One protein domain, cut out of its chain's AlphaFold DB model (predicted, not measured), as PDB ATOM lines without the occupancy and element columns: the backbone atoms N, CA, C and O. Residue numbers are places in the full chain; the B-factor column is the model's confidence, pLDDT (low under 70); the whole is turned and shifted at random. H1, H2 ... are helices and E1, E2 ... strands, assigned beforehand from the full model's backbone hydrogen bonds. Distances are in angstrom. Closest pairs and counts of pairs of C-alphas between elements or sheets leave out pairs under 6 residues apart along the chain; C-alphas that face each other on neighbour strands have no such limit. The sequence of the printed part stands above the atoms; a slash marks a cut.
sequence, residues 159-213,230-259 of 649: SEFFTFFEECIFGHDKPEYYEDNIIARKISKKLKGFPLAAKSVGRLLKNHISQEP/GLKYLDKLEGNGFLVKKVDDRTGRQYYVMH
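AT A GLANCE: This is residues 159 to 213 and 230 to 259 of the 649 residues of the protein "NB-ARC domain-containing protein" of Oryza nivara (UniProt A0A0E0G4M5). Helices H1, H2 and H3 form a cluster, H1 touching both others; beyond it, H4 leads into a thin hairpin of strands E1 and E2, whose turn, residues 248 to 253, sticks out. The 85 printed residues hold H1, H2, H3, H4, E1, E2 in that order, mostly helix, with an antiparallel sheet. The whole is loose, radius of gyration of the C-alphas 15.7 A, spanning 52 by 24 by 22 A.

IN THESE COORDINATES: H1, residues 159 to 170, begins at C-alpha 159 (237.937, 151.048, 156.132) and measures 16.7 A. H2 is residues 182 to 190, H3 195 to 206, 15.9 A, H4 230 to 239, 14.3 A, E1 244 to 247. E2, 254 to 257, ends at C-alpha 257 (219.840, 171.535, 174.597).

HOW THE PARTS SIT: H1 touches H3, closest C-alphas Ile 169 and Gly 202, 4.3 A. H1 touches H2 with residues 161 to 165 alone, closest C-alphas Phe 162 and Ser 188, 6.0 A. H3 and H4 are only just apart, closest 8.2 A. In the hairpin E1 and E2, N 244 and O 257 are within hydrogen-bond range, 2.8 A. Every O i to N i+4 pair is within range in H1, H2, H3 and H4.

THE WHOLE: Residues 214 to 229 are cut out, C-alphas 213 and 230 standing 14.8 A apart. The link H1 to H2 is long. pLDDT is under 70 at residues 176 to 180 and 207 to 213.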
ATOM      1  N   SER A 159     236.591 150.645 156.563       91.62
ATOM      2  CA  SER A 159     237.937 151.048 156.132       91.62
ATOM      3  C   SER A 159     237.991 152.525 155.731       91.62
ATOM      4  O   SER A 159     238.796 153.302 156.257       91.62
ATOM      5  N   GLU A 160     237.086 152.942 154.843       93.69
ATOM      6  CA  GLU A 160     236.960 154.324 154.379       93.69
ATOM      7  C   GLU A 160     236.568 155.245 155.535       93.69
ATOM      8  O   GLU A 160     237.108 156.340 155.685       93.69
ATOM      9  N   PHE A 161     235.669 154.777 156.402       94.69
ATOM     10  CA  PHE A 161     235.237 155.506 157.580       94.69
ATOM     11  C   PHE A 161     236.367 155.696 158.585       94.69
ATOM     12  O   PHE A 161     236.498 156.782 159.143       94.69
ATOM     13  N   PHE A 162     237.186 154.670 158.833       92.19
ATOM     14  CA  PHE A 162     238.331 154.808 159.729       92.19
ATOM     15  C   PHE A 162     239.344 155.815 159.183       92.19
ATOM     16  O   PHE A 162     239.781 156.680 159.936       92.19
ATOM     17  N   THR A 163     239.626 155.768 157.879       92.00
ATOM     18  CA  THR A 163     240.502 156.743 157.208       92.00
ATOM     19  C   THR A 163     239.964 158.166 157.376       92.00
ATOM     20  O   THR A 163     240.658 159.050 157.875       92.00
ATOM     21  N   PHE A 164     238.680 158.373 157.074       93.31
ATOM     22  CA  PHE A 164     238.013 159.660 157.264       93.31
ATOM     23  C   PHE A 164     237.991 160.115 158.736       93.31
ATOM     24  O   PHE A 164     238.127 161.299 159.044       93.31
ATOM     25  N   PHE A 165     237.822 159.184 159.676       91.69
ATOM     26  CA  PHE A 165     237.846 159.478 161.105       91.69
ATOM     27  C   PHE A 165     239.235 159.921 161.577       91.69
ATOM     28  O   PHE A 165     239.325 160.861 162.366       91.69
ATOM     29  N   GLU A 166     240.309 159.306 161.077       88.12
ATOM     30  CA  GLU A 166     241.675 159.757 161.349       88.12
ATOM     31  C   GLU A 166     241.919 161.170 160.813       88.12
ATOM     32  O   GLU A 166     242.443 162.008 161.546       88.12
ATOM     33  N   GLU A 167     241.471 161.476 159.594       90.31
ATOM     34  CA  GLU A 167     241.530 162.841 159.054       90.31
ATOM     35  C   GLU A 167     240.762 163.839 159.936       90.31
ATOM     36  O   GLU A 167     241.216 164.962 160.147       90.31
ATOM     37  N   CYS A 168     239.627 163.437 160.520       89.44
ATOM     38  CA  CYS A 168     238.874 164.285 161.450       89.44
ATOM     39  C   CYS A 168     239.617 164.553 162.771       89.44
ATOM     40  O   CYS A 168     239.385 165.594 163.391       89.44
ATOM     41  N   ILE A 169     240.465 163.626 163.227       85.38
ATOM     42  CA  ILE A 169     241.261 163.779 164.455       85.38
ATOM     43  C   ILE A 169     242.519 164.600 164.171       85.38
ATOM     44  O   ILE A 169     242.800 165.573 164.870       85.38
ATOM     45  N   PHE A 170     243.281 164.206 163.155       84.19
ATOM     46  CA  PHE A 170     244.631 164.708 162.923       84.19
ATOM     47  C   PHE A 170     244.685 165.844 161.901       84.19
ATOM     48  O   PHE A 170     245.546 166.715 161.991       84.19
ATOM     49  N   GLY A 171     243.756 165.894 160.945       83.88
ATOM     50  CA  GLY A 171     243.883 166.770 159.783       83.88
ATOM     51  C   GLY A 171     245.206 166.509 159.059       83.88
ATOM     52  O   GLY A 171     245.499 165.374 158.696       83.88
ATOM     53  N   HIS A 172     246.015 167.556 158.890       76.62
ATOM     54  CA  HIS A 172     247.355 167.464 158.296       76.62
ATOM     55  C   HIS A 172     248.451 167.069 159.301       76.62
ATOM     56  O   HIS A 172     249.559 166.745 158.889       76.62
ATOM     57  N   ASP A 173     248.142 167.048 160.600       75.81
ATOM     58  CA  ASP A 173     249.104 166.867 161.690       75.81
ATOM     59  C   ASP A 173     249.102 165.415 162.211       75.81
ATOM     60  O   ASP A 173     249.067 165.167 163.420       75.81
ATOM     61  N   LYS A 174     249.069 164.422 161.308       73.62
ATOM     62  CA  LYS A 174     249.112 163.004 161.704       73.62
ATOM     63  C   LYS A 174     250.518 162.663 162.225       73.62
ATOM     64  O   LYS A 174     251.480 162.858 161.484       73.62
ATOM     65  N   PRO A 175     250.671 162.145 163.460       71.19
ATOM     66  CA  PRO A 175     251.983 161.774 163.985       71.19
ATOM     67  C   PRO A 175     252.634 160.675 163.135       71.19
ATOM     68  O   PRO A 175     251.971 159.690 162.809       71.19
ATOM     69  N   GLU A 176     253.934 160.803 162.840       62.50
ATOM     70  CA  GLU A 176     254.713 159.778 162.115       62.50
ATOM     71  C   GLU A 176     254.693 158.413 162.822       62.50
ATOM     72  O   GLU A 176     254.669 157.374 162.169       62.50
ATOM     73  N   TYR A 177     254.619 158.413 164.158       57.41
ATOM     74  CA  TYR A 177     254.493 157.217 164.995       57.41
ATOM     75  C   TYR A 177     253.110 157.147 165.650       57.41
ATOM     76  O   TYR A 177     252.968 157.233 166.870       57.41
ATOM     77  N   TYR A 178     252.068 157.017 164.833       62.28
ATOM     78  CA  TYR A 178     250.751 156.598 165.305       62.28
ATOM     79  C   TYR A 178     250.567 155.112 165.003       62.28
ATOM     80  O   TYR A 178     250.149 154.732 163.909       62.28
ATOM     81  N   GLU A 179     250.901 154.259 165.972       59.88
ATOM     82  CA  GLU A 179     250.473 152.866 165.908       59.88
ATOM     83  C   GLU A 179     248.953 152.825 165.949       59.88
ATOM     84  O   GLU A 179     248.329 153.484 166.784       59.88
ATOM     85  N   ASP A 180     248.387 152.044 165.036       62.62
ATOM     86  CA  ASP A 180     246.971 151.772 164.846       62.62
ATOM     87  C   ASP A 180     246.217 151.645 166.184       62.62
ATOM     88  O   ASP A 180     246.098 150.566 166.775       62.62
ATOM     89  N   ASN A 181     245.743 152.774 166.721       70.06
ATOM     90  CA  ASN A 181     245.365 152.804 168.124       70.06
ATOM     91  C   ASN A 181     244.089 151.983 168.301       70.06
ATOM     92  O   ASN A 181     243.013 152.337 167.807       70.06
ATOM     93  N   ILE A 182     244.202 150.886 169.053       76.38
ATOM     94  CA  ILE A 182     243.098 149.973 169.366       76.38
ATOM     95  C   ILE A 182     241.882 150.752 169.899       76.38
ATOM     96  O   ILE A 182     240.739 150.368 169.646       76.38
ATOM     97  N   ILE A 183     242.102 151.861 170.613       77.12
ATOM     98  CA  ILE A 183     241.045 152.741 171.120       77.12
ATOM     99  C   ILE A 183     240.367 153.504 169.978       77.12
ATOM    100  O   ILE A 183     239.142 153.463 169.891       77.12
ATOM    101  N   ALA A 184     241.116 154.143 169.077       80.81
ATOM    102  CA  ALA A 184     240.534 154.867 167.944       80.81
ATOM    103  C   ALA A 184     239.744 153.933 167.021       80.81
ATOM    104  O   ALA A 184     238.638 154.274 166.602       80.81
ATOM    105  N   ARG A 185     240.237 152.708 166.794       84.38
ATOM    106  CA  ARG A 185     239.493 151.672 166.058       84.38
ATOM    107  C   ARG A 185     238.203 151.270 166.773       84.38
ATOM    108  O   ARG A 185     237.164 151.129 166.131       84.38
ATOM    109  N   LYS A 186     238.228 151.119 168.102       85.50
ATOM    110  CA  LYS A 186     237.019 150.845 168.904       85.50
ATOM    111  C   LYS A 186     236.014 152.000 168.853       85.50
ATOM    112  O   LYS A 186     234.816 151.736 168.767       85.50
ATOM    113  N   ILE A 187     236.483 153.249 168.908       87.50
ATOM    114  CA  ILE A 187     235.628 154.436 168.796       87.50
ATOM    115  C   ILE A 187     235.010 154.486 167.402       87.50
ATOM    116  O   ILE A 187     233.790 154.520 167.307       87.50
ATOM    117  N   SER A 188     235.817 154.396 166.344       89.69
ATOM    118  CA  SER A 188     235.349 154.396 164.955       89.69
ATOM    119  C   SER A 188     234.247 153.355 164.720       89.69
ATOM    120  O   SER A 188     233.153 153.704 164.281       89.69
ATOM    121  N   LYS A 189     234.452 152.107 165.168       90.00
ATOM    122  CA  LYS A 189     233.413 151.063 165.112       90.00
ATOM    123  C   LYS A 189     232.124 151.456 165.838       90.00
ATOM    124  O   LYS A 189     231.031 151.156 165.364       90.00
ATOM    125  N   LYS A 190     232.221 152.149 166.978       89.06
ATOM    126  CA  LYS A 190     231.047 152.660 167.700       89.06
ATOM    127  C   LYS A 190     230.321 153.780 166.949       89.06
ATOM    128  O   LYS A 190     229.131 153.929 167.177       89.06
ATOM    129  N   LEU A 191     230.972 154.524 166.053       91.25
ATOM    130  CA  LEU A 191     230.342 155.605 165.276       91.25
ATOM    131  C   LEU A 191     229.593 155.115 164.022       91.25
ATOM    132  O   LEU A 191     228.953 155.925 163.353       91.25
ATOM    133  N   LYS A 192     229.635 153.807 163.723       90.12
ATOM    134  CA  LYS A 192     228.804 153.120 162.711       90.12
ATOM    135  C   LYS A 192     228.815 153.766 161.315       90.12
ATOM    136  O   LYS A 192     227.778 153.831 160.658       90.12
ATOM    137  N   GLY A 193     229.953 154.296 160.872       92.50
ATOM    138  CA  GLY A 193     230.064 154.852 159.524       92.50
ATOM    139  C   GLY A 193     229.434 156.237 159.328       92.50
ATOM    140  O   GLY A 193     229.386 156.706 158.194       92.50
ATOM    141  N   PHE A 194     228.939 156.908 160.380       93.50
ATOM    142  CA  PHE A 194     228.292 158.223 160.265       93.50
ATOM    143  C   PHE A 194     229.324 159.361 160.149       93.50
ATOM    144  O   PHE A 194     229.991 159.673 161.143       93.50
ATOM    145  N   PRO A 195     229.434 160.065 159.003       93.81
ATOM    146  CA  PRO A 195     230.468 161.083 158.812       93.81
ATOM    147  C   PRO A 195     230.367 162.250 159.800       93.81
ATOM    148  O   PRO A 195     231.380 162.723 160.315       93.81
ATOM    149  N   LEU A 196     229.150 162.699 160.129       91.94
ATOM    150  CA  LEU A 196     228.975 163.751 161.133       91.94
ATOM    151  C   LEU A 196     229.471 163.309 162.518       91.94
ATOM    152  O   LEU A 196     230.069 164.106 163.231       91.94
ATOM    153  N   ALA A 197     229.289 162.037 162.879       91.44
ATOM    154  CA  ALA A 197     229.784 161.501 164.144       91.44
ATOM    155  C   ALA A 197     231.309 161.503 164.195       91.44
ATOM    156  O   ALA A 197     231.884 161.924 165.198       91.44
ATOM    157  N   ALA A 198     231.951 161.079 163.102       92.19
ATOM    158  CA  ALA A 198     233.401 161.138 162.958       92.19
ATOM    159  C   ALA A 198     233.921 162.571 163.092       92.19
ATOM    160  O   ALA A 198     234.847 162.792 163.865       92.19
ATOM    161  N   LYS A 199     233.290 163.556 162.438       90.31
ATOM    162  CA  LYS A 199     233.674 164.971 162.583       90.31
ATOM    163  C   LYS A 199     233.521 165.467 164.020       90.31
ATOM    164  O   LYS A 199     234.446 166.072 164.559       90.31
ATOM    165  N   SER A 200     232.380 165.202 164.655       88.88
ATOM    166  CA  SER A 200     232.090 165.700 166.004       88.88
ATOM    167  C   SER A 200     232.999 165.067 167.063       88.88
ATOM    168  O   SER A 200     233.577 165.772 167.890       88.88
ATOM    169  N   VAL A 201     233.171 163.742 167.030       88.00
ATOM    170  CA  VAL A 201     234.048 163.026 167.972       88.00
ATOM    171  C   VAL A 201     235.520 163.266 167.646       88.00
ATOM    172  O   VAL A 201     236.313 163.460 168.562       88.00
ATOM    173  N   GLY A 202     235.887 163.322 166.366       87.44
ATOM    174  CA  GLY A 202     237.242 163.636 165.918       87.44
ATOM    175  C   GLY A 202     237.701 165.004 166.415       87.44
ATOM    176  O   GLY A 202     238.774 165.104 167.001       87.44
ATOM    177  N   ARG A 203     236.840 166.029 166.331       83.12
ATOM    178  CA  ARG A 203     237.104 167.358 166.907       83.12
ATOM    179  C   ARG A 203     237.315 167.315 168.423       83.12
ATOM    180  O   ARG A 203     238.235 167.959 168.925       83.12
ATOM    181  N   LEU A 204     236.492 166.552 169.146       82.38
ATOM    182  CA  LEU A 204     236.634 166.390 170.596       82.38
ATOM    183  C   LEU A 204     237.981 165.745 170.959       82.38
ATOM    184  O   LEU A 204     238.638 166.186 171.901       82.38
ATOM    185  N   LEU A 205     238.396 164.727 170.200       79.88
ATOM    186  CA  LEU A 205     239.673 164.037 170.391       79.88
ATOM    187  C   LEU A 205     240.866 164.907 169.989       79.88
ATOM    188  O   LEU A 205     241.848 164.931 170.725       79.88
ATOM    189  N   LYS A 206     240.766 165.670 168.892       76.56
ATOM    190  CA  LYS A 206     241.796 166.619 168.438       76.56
ATOM    191  C   LYS A 206     242.192 167.594 169.545       76.56
ATOM    192  O   LYS A 206     243.370 167.858 169.756       76.56
ATOM    193  N   ASN A 207     241.205 168.085 170.290       67.19
ATOM    194  CA  ASN A 207     241.421 169.039 171.375       67.19
ATOM    195  C   ASN A 207     241.991 168.395 172.659       67.19
ATOM    196  O   ASN A 207     242.414 169.121 173.557       67.19
ATOM    197  N   HIS A 208     241.998 167.057 172.777       62.97
ATOM    198  CA  HIS A 208     242.266 166.345 174.035       62.97
ATOM    199  C   HIS A 208     242.955 164.972 173.856       62.97
ATOM    200  O   HIS A 208     242.578 164.006 174.513       62.97
ATOM    201  N   ILE A 209     244.002 164.877 173.026       52.62
ATOM    202  CA  ILE A 209     244.748 163.625 172.732       52.62
ATOM    203  C   ILE A 209     245.400 162.974 173.988       52.62
ATOM    204  O   ILE A 209     245.902 161.851 173.936       52.62
ATOM    205  N   SER A 210     245.355 163.613 175.163       43.47
ATOM    206  CA  SER A 210     245.841 163.043 176.424       43.47
ATOM    207  C   SER A 210     244.945 161.906 176.947       43.47
ATOM    208  O   SER A 210     243.747 162.085 177.154       43.47
ATOM    209  N   GLN A 211     245.576 160.757 177.194       41.47
ATOM    210  CA  GLN A 211     245.046 159.451 177.605       41.47
ATOM    211  C   GLN A 211     244.226 159.427 178.918       41.47
ATOM    212  O   GLN A 211     244.605 158.755 179.874       41.47
ATOM    213  N   GLU A 212     243.073 160.084 178.985       42.28
ATOM    214  CA  GLU A 212     242.076 159.775 180.016       42.28
ATOM    215  C   GLU A 212     240.985 158.892 179.395       42.28
ATOM    216  O   GLU A 212     240.182 159.368 178.584       42.28
ATOM    217  N   PRO A 213     240.932 157.585 179.728       40.09
ATOM    218  CA  PRO A 213     239.793 156.761 179.372       40.09
ATOM    219  C   PRO A 213     238.546 157.432 179.946       40.09
ATOM    220  O   PRO A 213     238.509 157.740 181.133       40.09
ATOM    221  N   GLY A 230     232.164 166.760 186.731       79.81
ATOM    222  CA  GLY A 230     230.974 166.678 185.883       79.81
ATOM    223  C   GLY A 230     230.739 167.954 185.070       79.81
ATOM    224  O   GLY A 230     230.524 167.875 183.862       79.81
ATOM    225  N   LEU A 231     230.858 169.126 185.703       82.25
ATOM    226  CA  LEU A 231     230.748 170.428 185.041       82.25
ATOM    227  C   LEU A 231     231.827 170.609 183.974       82.25
ATOM    228  O   LEU A 231     231.493 170.956 182.851       82.25
ATOM    229  N   LYS A 232     233.087 170.250 184.253       83.12
ATOM    230  CA  LYS A 232     234.158 170.285 183.240       83.12
ATOM    231  C   LYS A 232     233.834 169.438 182.009       83.12
ATOM    232  O   LYS A 232     234.202 169.817 180.901       83.12
ATOM    233  N   TYR A 233     233.179 168.286 182.170       81.94
ATOM    234  CA  TYR A 233     232.734 167.491 181.022       81.94
ATOM    235  C   TYR A 233     231.579 168.158 180.267       81.94
ATOM    236  O   TYR A 233     231.590 168.145 179.037       81.94
ATOM    237  N   LEU A 234     230.617 168.763 180.968       85.00
ATOM    238  CA  LEU A 234     229.528 169.517 180.334       85.00
ATOM    239  C   LEU A 234     230.054 170.733 179.564       85.00
ATOM    240  O   LEU A 234     229.712 170.883 178.395       85.00
ATOM    241  N   ASP A 235     230.956 171.514 180.159       84.38
ATOM    242  CA  ASP A 235     231.606 172.665 179.523       84.38
ATOM    243  C   ASP A 235     232.388 172.237 178.271       84.38
ATOM    244  O   ASP A 235     232.381 172.923 177.250       84.38
ATOM    245  N   LYS A 236     233.035 171.061 178.302       83.12
ATOM    246  CA  LYS A 236     233.696 170.482 177.120       83.12
ATOM    247  C   LYS A 236     232.696 170.115 176.025       83.12
ATOM    248  O   LYS A 236     232.972 170.362 174.851       83.12
ATOM    249  N   LEU A 237     231.562 169.506 176.371       86.38
ATOM    250  CA  LEU A 237     230.519 169.178 175.393       86.38
ATOM    251  C   LEU A 237     229.912 170.449 174.785       86.38
ATOM    252  O   LEU A 237     229.703 170.497 173.573       86.38
ATOM    253  N   GLU A 238     229.698 171.482 175.598       85.69
ATOM    254  CA  GLU A 238     229.254 172.804 175.153       85.69
ATOM    255  C   GLU A 238     230.279 173.455 174.212       85.69
ATOM    256  O   GLU A 238     229.952 173.798 173.077       85.69
ATOM    257  N   GLY A 239     231.550 173.530 174.619       83.00
ATOM    258  CA  GLY A 239     232.624 174.139 173.825       83.00
ATOM    259  C   GLY A 239     232.905 173.436 172.490       83.00
ATOM    260  O   GLY A 239     233.440 174.047 171.566       83.00
ATOM    261  N   ASN A 240     232.516 172.163 172.354       80.44
ATOM    262  CA  ASN A 240     232.606 171.411 171.098       80.44
ATOM    263  C   ASN A 240     231.286 171.392 170.299       80.44
ATOM    264  O   ASN A 240     231.220 170.739 169.259       80.44
ATOM    265  N   GLY A 241     230.256 172.119 170.746       81.69
ATOM    266  CA  GLY A 241     228.986 172.282 170.036       81.69
ATOM    267  C   GLY A 241     228.034 171.087 170.131       81.69
ATOM    268  O   GLY A 241     227.078 171.018 169.362       81.69
ATOM    269  N   PHE A 242     228.269 170.143 171.050       85.38
ATOM    270  CA  PHE A 242     227.331 169.041 171.303       85.38
ATOM    271  C   PHE A 242     226.103 169.498 172.083       85.38
ATOM    272  O   PHE A 242     225.006 168.977 171.879       85.38
ATOM    273  N   LEU A 243     226.303 170.453 172.989       90.00
ATOM    274  CA  LEU A 243     225.270 171.031 173.832       90.00
ATOM    275  C   LEU A 243     225.268 172.547 173.659       90.00
ATOM    276  O   LEU A 243     226.312 173.166 173.490       90.00
ATOM    277  N   VAL A 244     224.084 173.137 173.732       88.88
ATOM    278  CA  VAL A 244     223.885 174.582 173.765       88.88
ATOM    279  C   VAL A 244     223.267 174.929 175.103       88.88
ATOM    280  O   VAL A 244     222.218 174.393 175.467       88.88
ATOM    281  N   LYS A 245     223.912 175.834 175.830       89.75
ATOM    282  CA  LYS A 245     223.389 176.346 177.086       89.75
ATOM    283  C   LYS A 245     222.315 177.390 176.807       89.75
ATOM    284  O   LYS A 245     222.544 178.366 176.097       89.75
ATOM    285  N   LYS A 246     221.125 177.167 177.350       89.50
ATOM    286  CA  LYS A 246     219.991 178.086 177.289       89.50
ATOM    287  C   LYS A 246     219.585 178.496 178.694       89.50
ATOM    288  O   LYS A 246     219.883 177.805 179.669       89.50
ATOM    289  N   VAL A 247     218.910 179.632 178.784       89.62
ATOM    290  CA  VAL A 247     218.286 180.111 180.014       89.62
ATOM    291  C   VAL A 247     216.788 180.063 179.796       89.62
ATOM    292  O   VAL A 247     216.297 180.434 178.734       89.62
ATOM    293  N   ASP A 248     216.069 179.530 180.768       84.75
ATOM    294  CA  ASP A 248     214.618 179.597 180.783       84.75
ATOM    295  C   ASP A 248     214.215 181.007 181.224       84.75
ATOM    296  O   ASP A 248     214.519 181.414 182.347       84.75
ATOM    297  N   ASP A 249     213.550 181.753 180.343       85.94
ATOM    298  CA  ASP A 249     213.202 183.160 180.582       85.94
ATOM    299  C   ASP A 249     212.289 183.356 181.803       85.94
ATOM    300  O   ASP A 249     212.281 184.426 182.408       85.94
ATOM    301  N   ARG A 250     211.516 182.330 182.190       85.62
ATOM    302  CA  ARG A 250     210.561 182.405 183.307       85.62
ATOM    303  C   ARG A 250     211.222 182.116 184.645       85.62
ATOM    304  O   ARG A 250     210.900 182.745 185.647       85.62
ATOM    305  N   THR A 251     212.104 181.125 184.679       84.12
ATOM    306  CA  THR A 251     212.708 180.612 185.917       84.12
ATOM    307  C   THR A 251     214.141 181.091 186.128       84.12
ATOM    308  O   THR A 251     214.698 180.884 187.206       84.12
ATOM    309  N   GLY A 252     214.765 181.682 185.103       84.44
ATOM    310  CA  GLY A 252     216.186 182.026 185.081       84.44
ATOM    311  C   GLY A 252     217.112 180.805 185.133       84.44
ATOM    312  O   GLY A 252     218.326 180.957 185.289       84.44
ATOM    313  N   ARG A 253     216.572 179.579 185.045       84.19
ATOM    314  CA  ARG A 253     217.362 178.351 185.166       84.19
ATOM    315  C   ARG A 253     218.109 178.066 183.876       84.19
ATOM    316  O   ARG A 253     217.547 178.115 182.787       84.19
ATOM    317  N   GLN A 254     219.381 177.717 184.024       86.38
ATOM    318  CA  GLN A 254     220.208 177.264 182.916       86.38
ATOM    319  C   GLN A 254     219.924 175.791 182.618       86.38
ATOM    320  O   GLN A 254     219.862 174.971 183.534       86.38
ATOM    321  N   TYR A 255     219.788 175.456 181.341       87.19
ATOM    322  CA  TYR A 255     219.628 174.087 180.862       87.19
ATOM    323  C   TYR A 255     220.410 173.880 179.565       87.19
ATOM    324  O   TYR A 255     220.776 174.835 178.881       87.19
ATOM    325  N   TYR A 256     220.687 172.622 179.236       89.62
ATOM    326  CA  TYR A 256     221.402 172.254 178.018       89.62
ATOM    327  C   TYR A 256     220.429 171.678 176.995       89.62
ATOM    328  O   TYR A 256     219.567 170.871 177.338       89.62
ATOM    329  N   VAL A 257     220.595 172.067 175.735       90.56
ATOM    330  CA  VAL A 257     219.840 171.535 174.597       90.56
ATOM    331  C   VAL A 257     220.811 170.933 173.598       90.56
ATOM    332  O   VAL A 257     221.833 171.536 173.281       90.56
ATOM    333  N   MET A 258     220.487 169.752 173.084       90.25
ATOM    334  CA  MET A 258     221.191 169.154 171.955       90.25
ATOM    335  C   MET A 258     220.438 169.486 170.669       90.25
ATOM    336  O   MET A 258     219.214 169.410 170.639       90.25
ATOM    337  N   HIS A 259     221.159 169.847 169.610       86.12
ATOM    338  CA  HIS A 259     220.555 170.087 168.299       86.12
ATOM    339  C   HIS A 259     219.928 168.798 167.740       86.12
ATOM    340  O   HIS A 259     220.555 167.741 167.828       86.12
TER     341      HIS A 259